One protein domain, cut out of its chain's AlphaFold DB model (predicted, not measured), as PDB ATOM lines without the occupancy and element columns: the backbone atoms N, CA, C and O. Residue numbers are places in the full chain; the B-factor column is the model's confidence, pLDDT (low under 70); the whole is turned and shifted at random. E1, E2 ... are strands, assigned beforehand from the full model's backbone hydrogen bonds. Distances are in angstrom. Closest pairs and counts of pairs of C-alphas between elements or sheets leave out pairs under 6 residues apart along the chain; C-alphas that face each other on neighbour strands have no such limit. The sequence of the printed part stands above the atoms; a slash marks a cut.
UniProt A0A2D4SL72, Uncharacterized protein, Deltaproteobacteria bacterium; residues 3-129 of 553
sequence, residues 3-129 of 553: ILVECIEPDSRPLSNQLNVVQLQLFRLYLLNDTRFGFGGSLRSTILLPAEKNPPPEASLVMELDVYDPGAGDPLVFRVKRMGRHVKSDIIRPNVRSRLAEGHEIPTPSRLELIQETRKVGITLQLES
ATOM      1  N   ILE A   3     -21.939   3.021  98.615       82.06
ATOM      2  CA  ILE A   3     -22.658   3.854  99.568       82.06
ATOM      3  C   ILE A   3     -21.640   4.852 100.118       82.06
ATOM      4  O   ILE A   3     -20.556   4.457 100.550       82.06
ATOM      5  N   LEU A   4     -21.959   6.142 100.068       84.56
ATOM      6  CA  LEU A   4     -21.107   7.181 100.629       84.56
ATOM      7  C   LEU A   4     -21.495   7.379 102.097       84.56
ATOM      8  O   LEU A   4     -22.630   7.733 102.405       84.56
ATOM      9  N   VAL A   5     -20.553   7.124 102.999       85.12
ATOM     10  CA  VAL A   5     -20.679   7.428 104.425       85.12
ATOM     11  C   VAL A   5     -20.068   8.793 104.665       85.12
ATOM     12  O   VAL A   5     -18.889   8.997 104.374       85.12
ATOM     13  N   GLU A   6     -20.850   9.707 105.221       85.19
ATOM     14  CA  GLU A   6     -20.383  11.021 105.634       85.19
ATOM     15  C   GLU A   6     -20.424  11.147 107.160       85.19
ATOM     16  O   GLU A   6     -21.421  10.825 107.808       85.19
ATOM     17  N   CYS A   7     -19.317  11.609 107.736       83.12
ATOM     18  CA  CYS A   7     -19.202  11.998 109.133       83.12
ATOM     19  C   CYS A   7     -18.979  13.507 109.196       83.12
ATOM     20  O   CYS A   7     -17.996  14.009 108.648       83.12
ATOM     21  N   ILE A   8     -19.902  14.220 109.835       82.12
ATOM     22  CA  ILE A   8     -19.913  15.679 109.934       82.12
ATOM     23  C   ILE A   8     -19.668  16.079 111.388       82.12
ATOM     24  O   ILE A   8     -20.463  15.754 112.264       82.12
ATOM     25  N   GLU A   9     -18.600  16.817 111.648       79.50
ATOM     26  CA  GLU A   9     -18.334  17.487 112.917       79.50
ATOM     27  C   GLU A   9     -18.957  18.892 112.855       79.50
ATOM     28  O   GLU A   9     -18.471  19.719 112.093       79.50
ATOM     29  N   PRO A  10     -20.031  19.208 113.604       67.19
ATOM     30  CA  PRO A  10     -20.704  20.505 113.511       67.19
ATOM     31  C   PRO A  10     -19.856  21.668 114.054       67.19
ATOM     32  O   PRO A  10     -20.071  22.813 113.660       67.19
ATOM     33  N   ASP A  11     -18.886  21.371 114.925       62.25
ATOM     34  CA  ASP A  11     -18.130  22.366 115.692       62.25
ATOM     35  C   ASP A  11     -16.691  22.598 115.165       62.25
ATOM     36  O   ASP A  11     -15.953  23.399 115.741       62.25
ATOM     37  N   SER A  12     -16.260  21.938 114.073       57.34
ATOM     38  CA  SER A  12     -14.872  22.004 113.559       57.34
ATOM     39  C   SER A  12     -14.769  22.437 112.083       57.34
ATOM     40  O   SER A  12     -15.684  22.268 111.290       57.34
ATOM     41  N   ARG A  13     -13.644  23.036 111.660       53.50
ATOM     42  CA  ARG A  13     -13.377  23.369 110.240       53.50
ATOM     43  C   ARG A  13     -12.072  22.706 109.809       53.50
ATOM     44  O   ARG A  13     -11.048  23.127 110.330       53.50
ATOM     45  N   PRO A  14     -12.029  21.777 108.838       54.03
ATOM     46  CA  PRO A  14     -13.086  21.397 107.892       54.03
ATOM     47  C   PRO A  14     -14.079  20.348 108.427       54.03
ATOM     48  O   PRO A  14     -13.658  19.332 108.969       54.03
ATOM     49  N   LEU A  15     -15.372  20.574 108.149       65.06
ATOM     50  CA  LEU A  15     -16.538  19.971 108.821       65.06
ATOM     51  C   LEU A  15     -16.822  18.492 108.505       65.06
ATOM     52  O   LEU A  15     -17.428  17.833 109.338       65.06
ATOM     53  N   SER A  16     -16.467  17.958 107.327       72.44
ATOM     54  CA  SER A  16     -16.901  16.601 106.942       72.44
ATOM     55  C   SER A  16     -15.799  15.680 106.424       72.44
ATOM     56  O   SER A  16     -14.858  16.093 105.737       72.44
ATOM     57  N   ASN A  17     -15.923  14.400 106.769       79.44
ATOM     58  CA  ASN A  17     -15.100  13.302 106.287       79.44
ATOM     59  C   ASN A  17     -15.980  12.267 105.581       79.44
ATOM     60  O   ASN A  17     -17.077  11.966 106.043       79.44
ATOM     61  N   GLN A  18     -15.496  11.726 104.468       84.62
ATOM     62  CA  GLN A  18     -16.287  10.897 103.568       84.62
ATOM     63  C   GLN A  18     -15.564   9.595 103.239       84.62
ATOM     64  O   GLN A  18     -14.363   9.587 102.960       84.62
ATOM     65  N   LEU A  19     -16.312   8.494 103.230       87.56
ATOM     66  CA  LEU A  19     -15.803   7.168 102.917       87.56
ATOM     67  C   LEU A  19     -16.783   6.416 102.014       87.56
ATOM     68  O   LEU A  19     -17.952   6.261 102.345       87.56
ATOM     69  N   ASN A  20     -16.295   5.913 100.881       86.25
ATOM     70  CA  ASN A  20     -17.079   5.020 100.030       86.25
ATOM     71  C   ASN A  20     -16.978   3.590 100.564       86.25
ATOM     72  O   ASN A  20     -15.877   3.045 100.644       86.25
ATOM     73  N   VAL A  21     -18.121   2.987 100.876       86.25
ATOM     74  CA  VAL A  21     -18.226   1.608 101.365       86.25
ATOM     75  C   VAL A  21     -19.231   0.820 100.531       86.25
ATOM     76  O   VAL A  21     -20.120   1.380  99.893       86.25
ATOM     77  N   VAL A  22     -19.097  -0.497 100.512       86.44
ATOM     78  CA  VAL A  22     -20.129  -1.410 100.011       86.44
ATOM     79  C   VAL A  22     -20.985  -1.877 101.192       86.44
ATOM     80  O   VAL A  22     -20.538  -1.869 102.336       86.44
ATOM     81  N   GLN A  23     -22.233  -2.273 100.946       84.38
ATOM     82  CA  GLN A  23     -23.080  -2.876 101.978       84.38
ATOM     83  C   GLN A  23     -22.359  -4.059 102.650       84.38
ATOM     84  O   GLN A  23     -21.710  -4.850 101.964       84.38
ATOM     85  N   LEU A  24     -22.481  -4.171 103.976       85.06
ATOM     86  CA  LEU A  24     -21.762  -5.132 104.831       85.06
ATOM     87  C   LEU A  24     -20.226  -4.988 104.853       85.06
ATOM     88  O   LEU A  24     -19.552  -5.794 105.492       85.06
ATOM     89  N   GLN A  25     -19.649  -3.983 104.187       89.62
ATOM     90  CA  GLN A  25     -18.219  -3.708 104.287       89.62
ATOM     91  C   GLN A  25     -17.921  -2.984 105.600       89.62
ATOM     92  O   GLN A  25     -18.491  -1.929 105.878       89.62
ATOM     93  N   LEU A  26     -16.991  -3.545 106.375       90.81
ATOM     94  CA  LEU A  26     -16.565  -2.973 107.644       90.81
ATOM     95  C   LEU A  26     -15.734  -1.708 107.425       90.81
ATOM     96  O   LEU A  26     -14.755  -1.682 106.668       90.81
ATOM     97  N   PHE A  27     -16.092  -0.668 108.161       93.75
ATOM     98  CA  PHE A  27     -15.307   0.543 108.300       93.75
ATOM     99  C   PHE A  27     -15.262   0.963 109.765       93.75
ATOM    100  O   PHE A  27     -16.068   0.539 110.590       93.75
ATOM    101  N   ARG A  28     -14.273   1.774 110.110       93.31
ATOM    102  CA  ARG A  28     -13.981   2.165 111.482       93.31
ATOM    103  C   ARG A  28     -14.022   3.672 111.605       93.31
ATOM    104  O   ARG A  28     -13.440   4.389 110.789       93.31
ATOM    105  N   LEU A  29     -14.697   4.125 112.649       92.75
ATOM    106  CA  LEU A  29     -14.659   5.497 113.113       92.75
ATOM    107  C   LEU A  29     -13.631   5.588 114.239       92.75
ATOM    108  O   LEU A  29     -13.702   4.838 115.213       92.75
ATOM    109  N   TYR A  30     -12.696   6.519 114.107       91.00
ATOM    110  CA  TYR A  30     -11.683   6.812 115.109       91.00
ATOM    111  C   TYR A  30     -11.782   8.262 115.581       91.00
ATOM    112  O   TYR A  30     -12.165   9.150 114.817       91.00
ATOM    113  N   LEU A  31     -11.382   8.484 116.828       89.12
ATOM    114  CA  LEU A  31     -11.197   9.777 117.469       89.12
ATOM    115  C   LEU A  31      -9.686  10.038 117.563       89.12
ATOM    116  O   LEU A  31      -8.932   9.182 118.015       89.12
ATOM    117  N   LEU A  32      -9.230  11.181 117.063       83.62
ATOM    118  CA  LEU A  32      -7.819  11.567 117.030       83.62
ATOM    119  C   LEU A  32      -7.452  12.247 118.351       83.62
ATOM    120  O   LEU A  32      -8.030  13.292 118.672       83.62
ATOM    121  N   ASN A  33      -6.499  11.681 119.099       71.75
ATOM    122  CA  ASN A  33      -6.085  12.224 120.398       71.75
ATOM    123  C   ASN A  33      -5.351  13.567 120.246       71.75
ATOM    124  O   ASN A  33      -5.625  14.490 121.011       71.75
ATOM    125  N   ASP A  34      -4.537  13.725 119.196       62.75
ATOM    126  CA  ASP A  34      -3.945  15.007 118.795       62.75
ATOM    127  C   ASP A  34      -4.617  15.555 117.519       62.75
ATOM    128  O   ASP A  34      -4.591  14.937 116.451       62.75
ATOM    129  N   THR A  35      -5.202  16.755 117.600       55.94
ATOM    130  CA  THR A  35      -5.782  17.472 116.445       55.94
ATOM    131  C   THR A  35      -4.724  17.988 115.462       55.94
ATOM    132  O   THR A  35      -5.074  18.554 114.425       55.94
ATOM    133  N   ARG A  36      -3.428  17.805 115.756       48.53
ATOM    134  CA  ARG A  36      -2.303  18.184 114.887       48.53
ATOM    135  C   ARG A  36      -1.860  17.066 113.942       48.53
ATOM    136  O   ARG A  36      -1.123  17.346 112.994       48.53
ATOM    137  N   PHE A  37      -2.325  15.829 114.138       41.91
ATOM    138  CA  PHE A  37      -1.977  14.689 113.284       41.91
ATOM    139  C   PHE A  37      -2.813  14.673 111.993       41.91
ATOM    140  O   PHE A  37      -3.702  13.852 111.777       41.91
ATOM    141  N   GLY A  38      -2.507  15.605 111.095       41.91
ATOM    142  CA  GLY A  38      -2.990  15.593 109.721       41.91
ATOM    143  C   GLY A  38      -1.820  15.681 108.753       41.91
ATOM    144  O   GLY A  38      -1.116  16.691 108.730       41.91
ATOM    145  N   PHE A  39      -1.656  14.670 107.892       40.88
ATOM    146  CA  PHE A  39      -1.023  14.861 106.584       40.88
ATOM    147  C   PHE A  39      -1.797  15.986 105.868       40.88
ATOM    148  O   PHE A  39      -2.840  15.747 105.267       40.88
ATOM    149  N   GLY A  40      -1.329  17.228 106.021       42.19
ATOM    150  CA  GLY A  40      -1.994  18.436 105.528       42.19
ATOM    151  C   GLY A  40      -3.012  19.062 106.495       42.19
ATOM    152  O   GLY A  40      -4.202  19.062 106.210       42.19
ATOM    153  N   GLY A  41      -2.551  19.639 107.613       38.25
ATOM    154  CA  GLY A  41      -3.203  20.782 108.288       38.25
ATOM    155  C   GLY A  41      -4.695  20.661 108.643       38.25
ATOM    156  O   GLY A  41      -5.437  21.627 108.488       38.25
ATOM    157  N   SER A  42      -5.156  19.496 109.093       46.19
ATOM    158  CA  SER A  42      -6.580  19.230 109.327       46.19
ATOM    159  C   SER A  42      -6.946  19.326 110.815       46.19
ATOM    160  O   SER A  42      -6.643  18.410 111.566       46.19
ATOM    161  N   LEU A  43      -7.675  20.379 111.213       52.06
ATOM    162  CA  LEU A  43      -8.273  20.624 112.550       52.06
ATOM    163  C   LEU A  43      -9.421  19.643 112.918       52.06
ATOM    164  O   LEU A  43     -10.379  20.019 113.595       52.06
ATOM    165  N   ARG A  44      -9.382  18.406 112.416       67.44
ATOM    166  CA  ARG A  44     -10.455  17.413 112.585       67.44
ATOM    167  C   ARG A  44     -10.246  16.594 113.845       67.44
ATOM    168  O   ARG A  44      -9.115  16.267 114.196       67.44
ATOM    169  N   SER A  45     -11.346  16.233 114.493       77.94
ATOM    170  CA  SER A  45     -11.321  15.377 115.676       77.94
ATOM    171  C   SER A  45     -11.492  13.903 115.331       77.94
ATOM    172  O   SER A  45     -11.055  13.058 116.100       77.94
ATOM    173  N   THR A  46     -12.097  13.572 114.192       84.00
ATOM    174  CA  THR A  46     -12.470  12.201 113.832       84.00
ATOM    175  C   THR A  46     -11.996  11.797 112.441       84.00
ATOM    176  O   THR A  46     -11.823  12.617 111.532       84.00
ATOM    177  N   ILE A  47     -11.785  10.493 112.254       86.62
ATOM    178  CA  ILE A  47     -11.437   9.912 110.957       86.62
ATOM    179  C   ILE A  47     -12.227   8.628 110.686       86.62
ATOM    180  O   ILE A  47     -12.341   7.755 111.543       86.62
ATOM    181  N   LEU A  48     -12.764   8.516 109.468       88.75
ATOM    182  CA  LEU A  48     -13.346   7.293 108.924       88.75
ATOM    183  C   LEU A  48     -12.297   6.560 108.086       88.75
ATOM    184  O   LEU A  48     -11.713   7.142 107.171       88.75
ATOM    185  N   LEU A  49     -12.077   5.278 108.372       88.44
ATOM    186  CA  LEU A  49     -11.140   4.428 107.639       88.44
ATOM    187  C   LEU A  49     -11.792   3.086 107.269       88.44
ATOM    188  O   LEU A  49     -12.550   2.541 108.068       88.44
ATOM    189  N   PRO A  50     -11.485   2.500 106.098       88.69
ATOM    190  CA  PRO A  50     -11.772   1.089 105.846       88.69
ATOM    191  C   PRO A  50     -11.113   0.209 106.916       88.69
ATOM    192  O   PRO A  50     -10.005   0.523 107.350       88.69
ATOM    193  N   ALA A  51     -11.735  -0.913 107.289       85.56
ATOM    194  CA  ALA A  51     -11.204  -1.803 108.330       85.56
ATOM    195  C   ALA A  51      -9.788  -2.351 108.036       85.56
ATOM    196  O   ALA A  51      -9.047  -2.683 108.960       85.56
ATOM    197  N   GLU A  52      -9.396  -2.411 106.763       83.75
ATOM    198  CA  GLU A  52      -8.076  -2.871 106.309       83.75
ATOM    199  C   GLU A  52      -6.967  -1.818 106.469       83.75
ATOM    200  O   GLU A  52      -5.785  -2.150 106.412       83.75
ATOM    201  N   LYS A  53      -7.318  -0.536 106.650       84.00
ATOM    202  CA  LYS A  53      -6.322   0.524 106.832       84.00
ATOM    203  C   LYS A  53      -5.959   0.657 108.304       84.00
ATOM    204  O   LYS A  53      -6.830   0.821 109.155       84.00
ATOM    205  N   ASN A  54      -4.657   0.657 108.580       79.31
ATOM    206  CA  ASN A  54      -4.153   0.938 109.917       79.31
ATOM    207  C   ASN A  54      -4.500   2.380 110.323       79.31
ATOM    208  O   ASN A  54      -4.327   3.295 109.507       79.31
ATOM    209  N   PRO A  55      -4.987   2.594 111.556       83.25
ATOM    210  CA  PRO A  55      -5.217   3.934 112.066       83.25
ATOM    211  C   PRO A  55      -3.893   4.672 112.317       83.25
ATOM    212  O   PRO A  55      -2.841   4.038 112.440       83.25
ATOM    213  N   PRO A  56      -3.931   6.009 112.434       80.00
ATOM    214  CA  PRO A  56      -2.827   6.769 113.004       80.00
ATOM    215  C   PRO A  56      -2.451   6.238 114.403       80.00
ATOM    216  O   PRO A  56      -3.341   5.791 115.129       80.00
ATOM    217  N   PRO A  57      -1.168   6.310 114.803       71.06
ATOM    218  CA  PRO A  57      -0.665   5.730 116.056       71.06
ATOM    219  C   PRO A  57      -1.313   6.292 117.335       71.06
ATOM    220  O   PRO A  57      -1.219   5.667 118.382       71.06
ATOM    221  N   GLU A  58      -2.016   7.424 117.245       75.56
ATOM    222  CA  GLU A  58      -2.676   8.117 118.363       75.56
ATOM    223  C   GLU A  58      -4.207   8.196 118.198       75.56
ATOM    224  O   GLU A  58      -4.868   9.060 118.775       75.56
ATOM    225  N   ALA A  59      -4.793   7.347 117.352       82.62
ATOM    226  CA  ALA A  59      -6.230   7.353 117.112       82.62
ATOM    227  C   ALA A  59      -6.938   6.285 117.960       82.62
ATOM    228  O   ALA A  59      -6.702   5.084 117.809       82.62
ATOM    229  N   SER A  60      -7.864   6.717 118.810       89.25
ATOM    230  CA  SER A  60      -8.724   5.844 119.602       89.25
ATOM    231  C   SER A  60      -9.878   5.329 118.745       89.25
ATOM    232  O   SER A  60     -10.604   6.107 118.126       89.25
ATOM    233  N   LEU A  61     -10.067   4.008 118.683       91.12
ATOM    234  CA  LEU A  61     -11.240   3.433 118.019       91.12
ATOM    235  C   LEU A  61     -12.499   3.901 118.753       91.12
ATOM    236  O   LEU A  61     -12.566   3.790 119.974       91.12
ATOM    237  N   VAL A  62     -13.488   4.384 118.004       92.62
ATOM    238  CA  VAL A  62     -14.814   4.744 118.517       92.62
ATOM    239  C   VAL A  62     -15.768   3.578 118.324       92.62
ATOM    240  O   VAL A  62     -16.386   3.106 119.271       92.62
ATOM    241  N   MET A  63     -15.874   3.107 117.083       94.38
ATOM    242  CA  MET A  63     -16.723   1.983 116.706       94.38
ATOM    243  C   MET A  63     -16.326   1.436 115.335       94.38
ATOM    244  O   MET A  63     -15.868   2.172 114.456       94.38
ATOM    245  N   GLU A  64     -16.518   0.136 115.156       95.06
ATOM    246  CA  GLU A  64     -16.510  -0.544 113.865       95.06
ATOM    247  C   GLU A  64     -17.957  -0.732 113.403       95.06
ATOM    248  O   GLU A  64     -18.805  -1.217 114.157       95.06
ATOM    249  N   LEU A  65     -18.235  -0.310 112.173       94.56
ATOM    250  CA  LEU A  65     -19.566  -0.201 111.597       94.56
ATOM    251  C   LEU A  65     -19.631  -0.960 110.272       94.56
ATOM    252  O   LEU A  65     -18.667  -0.978 109.504       94.56
ATOM    253  N   ASP A  66     -20.798  -1.522 109.975       92.88
ATOM    254  CA  ASP A  66     -21.199  -1.864 108.613       92.88
ATOM    255  C   ASP A  66     -22.490  -1.136 108.220       92.88
ATOM    256  O   ASP A  66     -23.220  -0.609 109.063       92.88
ATOM    257  N   VAL A  67     -22.752  -1.064 106.914       89.56
ATOM    258  CA  VAL A  67     -24.047  -0.596 106.406       89.56
ATOM    259  C   VAL A  67     -24.934  -1.808 106.167       89.56
ATOM    260  O   VAL A  67     -24.581  -2.697 105.384       89.56
ATOM    261  N   TYR A  68     -26.078  -1.827 106.844       85.75
ATOM    262  CA  TYR A  68     -27.054  -2.905 106.822       85.75
ATOM    263  C   TYR A  68     -28.348  -2.442 106.138       85.75
ATOM    264  O   TYR A  68     -28.750  -1.284 106.260       85.75
ATOM    265  N   ASP A  69     -28.968  -3.349 105.382       83.88
ATOM    266  CA  ASP A  69     -30.295  -3.147 104.794       83.88
ATOM    267  C   ASP A  69     -31.274  -4.014 105.595       83.88
ATOM    268  O   ASP A  69     -31.178  -5.242 105.503       83.88
ATOM    269  N   PRO A  70     -32.149  -3.408 106.415       73.31
ATOM    270  CA  PRO A  70     -33.103  -4.144 107.239       73.31
ATOM    271  C   PRO A  70     -34.204  -4.844 106.424       73.31
ATOM    272  O   PRO A  70     -34.888  -5.718 106.957       73.31
ATOM    273  N   GLY A  71     -34.342  -4.541 105.128       68.75
ATOM    274  CA  GLY A  71     -35.377  -5.099 104.261       68.75
ATOM    275  C   GLY A  71     -36.684  -4.299 104.291       68.75
ATOM    276  O   GLY A  71     -36.751  -3.194 104.812       68.75
ATOM    277  N   ALA A  72     -37.734  -4.831 103.656       62.22
ATOM    278  CA  ALA A  72     -39.100  -4.272 103.655       62.22
ATOM    279  C   ALA A  72     -39.292  -2.830 103.116       62.22
ATOM    280  O   ALA A  72     -40.392  -2.288 103.206       62.22
ATOM    281  N   GLY A  73     -38.282  -2.234 102.473       61.34
ATOM    282  CA  GLY A  73     -38.343  -0.856 101.965       61.34
ATOM    283  C   GLY A  73     -37.908   0.204 102.981       61.34
ATOM    284  O   GLY A  73     -38.024   1.395 102.690       61.34
ATOM    285  N   ASP A  74     -37.387  -0.221 104.131       66.69
ATOM    286  CA  ASP A  74     -36.817   0.658 105.145       66.69
ATOM    287  C   ASP A  74     -35.452   1.227 104.702       66.69
ATOM    288  O   ASP A  74     -34.740   0.627 103.888       66.69
ATOM    289  N   PRO A  75     -35.073   2.427 105.181       72.69
ATOM    290  CA  PRO A  75     -33.808   3.045 104.811       72.69
ATOM    291  C   PRO A  75     -32.616   2.259 105.371       72.69
ATOM    292  O   PRO A  75     -32.676   1.693 106.459       72.69
ATOM    293  N   LEU A  76     -31.493   2.297 104.646       80.50
ATOM    294  CA  LEU A  76     -30.221   1.743 105.112       80.50
ATOM    295  C   LEU A  76     -29.836   2.333 106.476       80.50
ATOM    296  O   LEU A  76     -29.949   3.545 106.683       80.50
ATOM    297  N   VAL A  77     -29.322   1.481 107.360       88.56
ATOM    298  CA  VAL A  77     -28.869   1.845 108.709       88.56
ATOM    299  C   VAL A  77     -27.400   1.487 108.898       88.56
ATOM    300  O   VAL A  77     -26.857   0.622 108.205       88.56
ATOM    301  N   PHE A  78     -26.739   2.144 109.848       91.00
ATOM    302  CA  PHE A  78     -25.447   1.660 110.325       91.00
ATOM    303  C   PHE A  78     -25.677   0.617 111.405       91.00
ATOM    304  O   PHE A  78     -26.533   0.810 112.262       91.00
ATOM    305  N   ARG A  79     -24.886  -0.449 111.427       92.19
ATOM    306  CA  ARG A  79     -24.914  -1.419 112.518       92.19
ATOM    307  C   ARG A  79     -23.548  -1.496 113.182       92.19
ATOM    308  O   ARG A  79     -22.513  -1.596 112.524       92.19
ATOM    309  N   VAL A  80     -23.564  -1.419 114.507       93.69
ATOM    310  CA  VAL A  80     -22.369  -1.449 115.347       93.69
ATOM    311  C   VAL A  80     -21.890  -2.884 115.477       93.69
ATOM    312  O   VAL A  80     -22.572  -3.729 116.051       93.69
ATOM    313  N   LYS A  81     -20.698  -3.164 114.953       91.31
ATOM    314  CA  LYS A  81     -20.059  -4.481 115.037       91.31
ATOM    315  C   LYS A  81     -19.155  -4.614 116.240       91.31
ATOM    316  O   LYS A  81     -19.097  -5.679 116.839       91.31
ATOM    317  N   ARG A  82     -18.466  -3.532 116.584       91.62
ATOM    318  CA  ARG A  82     -17.557  -3.491 117.720       91.62
ATOM    319  C   ARG A  82     -17.479  -2.082 118.270       91.62
ATOM    320  O   ARG A  82     -17.394  -1.132 117.493       91.62
ATOM    321  N   MET A  83     -17.450  -1.948 119.587       91.06
ATOM    322  CA  MET A  83     -17.258  -0.661 120.243       91.06
ATOM    323  C   MET A  83     -15.787  -0.425 120.594       91.06
ATOM    324  O   MET A  83     -15.009  -1.338 120.882       91.06
ATOM    325  N   GLY A  84     -15.397   0.842 120.558       85.88
ATOM    326  CA  GLY A  84     -14.146   1.325 121.108       85.88
ATOM    327  C   GLY A  84     -14.141   1.239 122.628       85.88
ATOM    328  O   GLY A  84     -15.098   1.652 123.274       85.88
ATOM    329  N   ARG A  85     -13.052   0.737 123.216       77.50
ATOM    330  CA  ARG A  85     -12.949   0.570 124.679       77.50
ATOM    331  C   ARG A  85     -12.825   1.894 125.440       77.50
ATOM    332  O   ARG A  85     -13.241   1.968 126.586       77.50
ATOM    333  N   HIS A  86     -12.285   2.926 124.792       79.06
ATOM    334  CA  HIS A  86     -11.931   4.200 125.432       79.06
ATOM    335  C   HIS A  86     -12.839   5.371 125.029       79.06
ATOM    336  O   HIS A  86     -12.657   6.482 125.518       79.06
ATOM    337  N   VAL A  87     -13.822   5.149 124.146       83.75
ATOM    338  CA  VAL A  87     -14.723   6.208 123.667       83.75
ATOM    339  C   VAL A  87     -16.171   5.797 123.892       83.75
ATOM    340  O   VAL A  87     -16.704   4.916 123.216       83.75
ATOM    341  N   LYS A  88     -16.837   6.469 124.832       88.38
ATOM    342  CA  LYS A  88     -18.277   6.313 125.061       88.38
ATOM    343  C   LYS A  88     -19.012   7.044 123.939       88.38
ATOM    344  O   LYS A  88     -18.695   8.192 123.646       88.38
ATOM    345  N   SER A  89     -19.971   6.378 123.303       89.56
ATOM    346  CA  SER A  89     -20.743   6.958 122.199       89.56
ATOM    347  C   SER A  89     -22.220   6.975 122.556       89.56
ATOM    348  O   SER A  89     -22.823   5.918 122.737       89.56
ATOM    349  N   ASP A  90     -22.804   8.163 122.630       88.50
ATOM    350  CA  ASP A  90     -24.227   8.339 122.904       88.50
ATOM    351  C   ASP A  90     -24.937   8.833 121.634       88.50
ATOM    352  O   ASP A  90     -24.499   9.794 120.999       88.50
ATOM    353  N   ILE A  91     -26.053   8.205 121.258       86.00
ATOM    354  CA  ILE A  91     -26.942   8.714 120.208       86.00
ATOM    355  C   ILE A  91     -27.867   9.781 120.800       86.00
ATOM    356  O   ILE A  91     -28.519   9.564 121.824       86.00
ATOM    357  N   ILE A  92     -27.931  10.943 120.148       74.31
ATOM    358  CA  ILE A  92     -28.773  12.066 120.566       74.31
ATOM    359  C   ILE A  92     -30.017  12.123 119.680       74.31
ATOM    360  O   ILE A  92     -29.938  12.419 118.487       74.31
ATOM    361  N   ARG A  93     -31.183  11.896 120.287       71.88
ATOM    362  CA  ARG A  93     -32.507  12.165 119.707       71.88
ATOM    363  C   ARG A  93     -33.150  13.348 120.450       71.88
ATOM    364  O   ARG A  93     -32.769  13.602 121.590       71.88
ATOM    365  N   PRO A  94     -34.138  14.058 119.866       57.47
ATOM    366  CA  PRO A  94     -34.696  15.289 120.446       57.47
ATOM    367  C   PRO A  94     -35.131  15.198 121.919       57.47
ATOM    368  O   PRO A  94     -35.024  16.189 122.630       57.47
ATOM    369  N   ASN A  95     -35.558  14.018 122.384       50.88
ATOM    370  CA  ASN A  95     -36.053  13.804 123.750       50.88
ATOM    371  C   ASN A  95     -35.306  12.703 124.522       50.88
ATOM    372  O   ASN A  95     -35.658  12.422 125.664       50.88
ATOM    373  N   VAL A  96     -34.328  12.029 123.906       63.00
ATOM    374  CA  VAL A  96     -33.689  10.838 124.488       63.00
ATOM    375  C   VAL A  96     -32.214  10.799 124.114       63.00
ATOM    376  O   VAL A  96     -31.849  10.969 122.949       63.00
ATOM    377  N   ARG A  97     -31.377  10.524 125.113       74.12
ATOM    378  CA  ARG A  97     -29.973  10.162 124.940       74.12
ATOM    379  C   ARG A  97     -29.829   8.683 125.271       74.12
ATOM    380  O   ARG A  97     -30.183   8.276 126.373       74.12
ATOM    381  N   SER A  98     -29.320   7.898 124.332       78.62
ATOM    382  CA  SER A  98     -29.108   6.462 124.536       78.62
ATOM    383  C   SER A  98     -27.646   6.126 124.299       78.62
ATOM    384  O   SER A  98     -27.055   6.593 123.329       78.62
ATOM    385  N   ARG A  99     -27.051   5.323 125.178       86.25
ATOM    386  CA  ARG A  99     -25.688   4.834 124.974       86.25
ATOM    387  C   ARG A  99     -25.697   3.738 123.915       86.25
ATOM    388  O   ARG A  99     -26.512   2.825 123.991       86.25
ATOM    389  N   LEU A 100     -24.806   3.841 122.934       85.31
ATOM    390  CA  LEU A 100     -24.624   2.804 121.925       85.31
ATOM    391  C   LEU A 100     -23.827   1.635 122.509       85.31
ATOM    392  O   LEU A 100     -22.833   1.840 123.207       85.31
ATOM    393  N   ALA A 101     -24.252   0.418 122.184       84.75
ATOM    394  CA  ALA A 101     -23.522  -0.813 122.467       84.75
ATOM    395  C   ALA A 101     -23.376  -1.651 121.190       84.75
ATOM    396  O   ALA A 101     -23.990  -1.358 120.161       84.75
ATOM    397  N   GLU A 102     -22.572  -2.706 121.257       88.06
ATOM    398  CA  GLU A 102     -22.406  -3.647 120.148       88.06
ATOM    399  C   GLU A 102     -23.757  -4.251 119.733       88.06
ATOM    400  O   GLU A 102     -24.647  -4.447 120.559       88.06
ATOM    401  N   GLY A 103     -23.943  -4.463 118.431       80.38
ATOM    402  CA  GLY A 103     -25.199  -4.939 117.851       80.38
ATOM    403  C   GLY A 103     -26.269  -3.865 117.623       80.38
ATOM    404  O   GLY A 103     -27.247  -4.153 116.939       80.38
ATOM    405  N   HIS A 104     -26.101  -2.634 118.123       87.38
ATOM    406  CA  HIS A 104     -27.085  -1.570 117.898       87.38
ATOM    407  C   HIS A 104     -27.150  -1.124 116.434       87.38
ATOM    408  O   HIS A 104     -26.131  -0.990 115.753       87.38
ATOM    409  N   GLU A 105     -28.363  -0.798 115.994       88.25
ATOM    410  CA  GLU A 105     -28.630  -0.153 114.713       88.25
ATOM    411  C   GLU A 105     -28.806   1.358 114.905       88.25
ATOM    412  O   GLU A 105     -29.582   1.830 115.741       88.25
ATOM    413  N   ILE A 106     -28.058   2.133 114.127       86.00
ATOM    414  CA  ILE A 106     -28.061   3.590 114.136       86.00
ATOM    415  C   ILE A 106     -28.801   4.053 112.872       86.00
ATOM    416  O   ILE A 106     -28.293   3.857 111.760       86.00
ATOM    417  N   PRO A 107     -29.984   4.681 113.011       82.31
ATOM    418  CA  PRO A 107     -30.716   5.221 111.873       82.31
ATOM    419  C   PRO A 107     -29.946   6.386 111.244       82.31
ATOM    420  O   PRO A 107     -29.076   6.982 111.876       82.31
ATOM    421  N   THR A 108     -30.256   6.747 110.004       77.06
ATOM    422  CA  THR A 108     -29.527   7.809 109.289       77.06
ATOM    423  C   THR A 108     -30.501   8.905 108.845       77.06
ATOM    424  O   THR A 108     -31.583   8.565 108.363       77.06
ATOM    425  N   PRO A 109     -30.166  10.201 109.007       76.50
ATOM    426  CA  PRO A 109     -28.999  10.745 109.714       76.50
ATOM    427  C   PRO A 109     -29.140  10.645 111.246       76.50
ATOM    428  O   PRO A 109     -30.229  10.830 111.785       76.50
ATOM    429  N   SER A 110     -28.032  10.405 111.956       77.94
ATOM    430  CA  SER A 110     -28.002  10.409 113.430       77.94
ATOM    431  C   SER A 110     -26.867  11.251 113.984       77.94
ATOM    432  O   SER A 110     -25.724  11.148 113.537       77.94
ATOM    433  N   ARG A 111     -27.183  12.046 115.012       80.56
ATOM    434  CA  ARG A 111     -26.200  12.788 115.798       80.56
ATOM    435  C   ARG A 111     -25.673  11.907 116.925       80.56
ATOM    436  O   ARG A 111     -26.458  11.361 117.700       80.56
ATOM    437  N   LEU A 112     -24.356  11.808 117.025       86.38
ATOM    438  CA  LEU A 112     -23.647  11.102 118.080       86.38
ATOM    439  C   LEU A 112     -22.815  12.092 118.895       86.38
ATOM    440  O   LEU A 112     -22.257  13.048 118.358       86.38
ATOM    441  N   GLU A 113     -22.722  11.849 120.193       86.62
ATOM    442  CA  GLU A 113     -21.765  12.504 121.077       86.62
ATOM    443  C   GLU A 113     -20.729  11.472 121.501       86.62
ATOM    444  O   GLU A 113     -21.056  10.454 122.111       86.62
ATOM    445  N   LEU A 114     -19.481  11.729 121.123       88.38
ATOM    446  CA  LEU A 114     -18.331  10.911 121.465       88.38
ATOM    447  C   LEU A 114     -17.662  11.517 122.691       88.38
ATOM    448  O   LEU A 114     -17.348  12.708 122.705       88.38
ATOM    449  N   ILE A 115     -17.450  10.700 123.712       82.62
ATOM    450  CA  ILE A 115     -16.877  11.114 124.986       82.62
ATOM    451  C   ILE A 115     -15.659  10.235 125.250       82.62
ATOM    452  O   ILE A 115     -15.794   9.034 125.493       82.62
ATOM    453  N   GLN A 116     -14.477  10.841 125.196       82.44
ATOM    454  CA  GLN A 116     -13.214  10.222 125.588       82.44
ATOM    455  C   GLN A 116     -12.655  11.028 126.753       82.44
ATOM    456  O   GLN A 116     -12.370  12.215 126.588       82.44
ATOM    457  N   GLU A 117     -12.554  10.398 127.923       78.94
ATOM    458  CA  GLU A 117     -12.161  11.046 129.182       78.94
ATOM    459  C   GLU A 117     -13.020  12.296 129.468       78.94
ATOM    460  O   GLU A 117     -14.176  12.180 129.878       78.94
ATOM    461  N   THR A 118     -12.484  13.491 129.193       63.12
ATOM    462  CA  THR A 118     -13.128  14.802 129.384       63.12
ATOM    463  C   THR A 118     -13.501  15.501 128.072       63.12
ATOM    464  O   THR A 118     -14.246  16.487 128.076       63.12
ATOM    465  N   ARG A 119     -13.020  14.997 126.929       71.62
ATOM    466  CA  ARG A 119     -13.255  15.586 125.611       71.62
ATOM    467  C   ARG A 119     -14.578  15.089 125.043       71.62
ATOM    468  O   ARG A 119     -14.790  13.891 124.865       71.62
ATOM    469  N   LYS A 120     -15.448  16.040 124.702       79.81
ATOM    470  CA  LYS A 120     -16.722  15.796 124.019       79.81
ATOM    471  C   LYS A 120     -16.615  16.226 122.566       79.81
ATOM    472  O   LYS A 120     -16.276  17.373 122.288       79.81
ATOM    473  N   VAL A 121     -16.913  15.314 121.651       80.06
ATOM    474  CA  VAL A 121     -16.938  15.580 120.211       80.06
ATOM    475  C   VAL A 121     -18.303  15.190 119.670       80.06
ATOM    476  O   VAL A 121     -18.679  14.020 119.674       80.06
ATOM    477  N   GLY A 122     -19.064  16.181 119.212       82.12
ATOM    478  CA  GLY A 122     -20.295  15.934 118.472       82.12
ATOM    479  C   GLY A 122     -19.973  15.532 117.038       82.12
ATOM    480  O   GLY A 122     -19.167  16.189 116.387       82.12
ATOM    481  N   ILE A 123     -20.624  14.491 116.530       85.44
ATOM    482  CA  ILE A 123     -20.592  14.134 115.110       85.44
ATOM    483  C   ILE A 123     -21.997  13.820 114.603       85.44
ATOM    484  O   ILE A 123     -22.892  13.477 115.368       85.44
ATOM    485  N   THR A 124     -22.195  13.905 113.297       83.81
ATOM    486  CA  THR A 124     -23.393  13.422 112.611       83.81
ATOM    487  C   THR A 124     -22.966  12.405 111.569       83.81
ATOM    488  O   THR A 124     -22.122  12.712 110.732       83.81
ATOM    489  N   LEU A 125     -23.523  11.196 111.633       83.88
ATOM    490  CA  LEU A 125     -23.324  10.169 110.613       83.88
ATOM    491  C   LEU A 125     -24.505  10.177 109.643       83.88
ATOM    492  O   LEU A 125     -25.665  10.103 110.061       83.88
ATOM    493  N   GLN A 126     -24.201  10.242 108.350       85.44
ATOM    494  CA  GLN A 126     -25.180  10.263 107.273       85.44
ATOM    495  C   GLN A 126     -24.777   9.300 106.153       85.44
ATOM    496  O   GLN A 126     -23.595   9.134 105.846       85.44
ATOM    497  N   LEU A 127     -25.775   8.656 105.546       83.12
ATOM    498  CA  LEU A 127     -25.604   7.875 104.329       83.12
ATOM    499  C   LEU A 127     -26.096   8.678 103.130       83.12
ATOM    500  O   LEU A 127     -27.259   9.076 103.069       83.12
ATOM    501  N   GLU A 128     -25.235   8.839 102.136       72.88
ATOM    502  CA  GLU A 128     -25.641   9.216 100.793       72.88
ATOM    503  C   GLU A 128     -25.575   7.979  99.893       72.88
ATOM    504  O   GLU A 128     -24.512   7.456  99.554       72.88
ATOM    505  N   SER A 129     -26.742   7.487  99.489       58.03
ATOM    506  CA  SER A 129     -26.855   6.515  98.404       58.03
ATOM    507  C   SER A 129     -27.435   7.204  97.170       58.03
ATOM    508  O   SER A 129     -28.203   8.163  97.276       58.03
TER     509      SER A 129
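What this domain is: This is residues 3 to 129 of the 553 residues of an uncharacterized protein of Deltaproteobacteria bacterium (UniProt A0A2D4SL72). Two strongly twisted antiparallel sheets lie partly face to face as a sandwich, their strands nearly aligned at 8 degrees; the smaller sheet, E4 E3 E5 E6, covers part of the larger, E2 E1 E10 E9 E7 E8, whose E7 and E8 end reaches farthest from the middle. The loops between E3 and E4 and between E5 and E6 reach out at opposite ends of the long axis. The printed part has 127 residues, with no named helix and ten named strands, E1 to E10 in order along the chain. It is all strand in class and compact, with a radius of gyration of the C-alphas of 13.8 A and spans of 45 by 32 by 25 A.

Where its parts are: E1, residues 3 to 8, begins with C-alpha 3 at (-22.658, 3.854, 99.568) and is 16.0 A long. E2, residues 16 to 22, is 19.6 A long. E3 is residues 27 to 32 and E4 residues 46 to 50. E5, residues 59 to 68, is 25.4 A long, from C-alpha 59 at (-6.230, 7.353, 117.112). E6 is residues 77 to 83, E7 residues 88 to 93 and E8 residues 96 to 99. E9, residues 110 to 116, is 19.1 A long. E10, residues 119 to 128, is 28.5 A long and ends with C-alpha 128 at (-25.641, 9.216, 100.793).

How they stand to each other: In the larger sheet, E2 and E8 are edge strands. The hairpin E1 and E2 is antiparallel at 157 degrees, with N 5 and O 19 2.8 A apart. E1 and E10 are antiparallel at 152 degrees, with N 6 and O 126 at 2.9 A. The hairpin E9 and E10 has N 112 and O 123 at 2.8 A. E9 and E7 have N 90 and O 113 at 2.9 A, and the hairpin E7 and E8 has N 91 and O 98 at 2.8 A. In the smaller sheet, E4 and E6 are edge strands. The hairpin E3 and E4 has N 30 and O 47 at 2.9 A, E3 and E5 have N 29 and O 63 at 2.9 A, and the hairpin E5 and E6 has N 79 and O 66 at 2.9 A. Between the sheets, the closest C-alphas of E2 and E4 are those of Leu 19 and Leu 48, 6.5 A apart; those of E5 and E7 are Val 62 and Ser 89, 7.3 A apart. Residues 78 to 79 of E6 also pair, antiparallel, with residues 105 to 106.

The domain as a whole: The two C-alphas farthest apart, those of Arg 36 and Ala 72, are 44.5 A apart. The printed part has no cut. The link from E3 to E4, 13 residues, is long. The mean pLDDT of the printed part is 78.5; residues under 70 are 10 to 15, 34 to 44, 71 to 74, 94 to 96, 118 and 129.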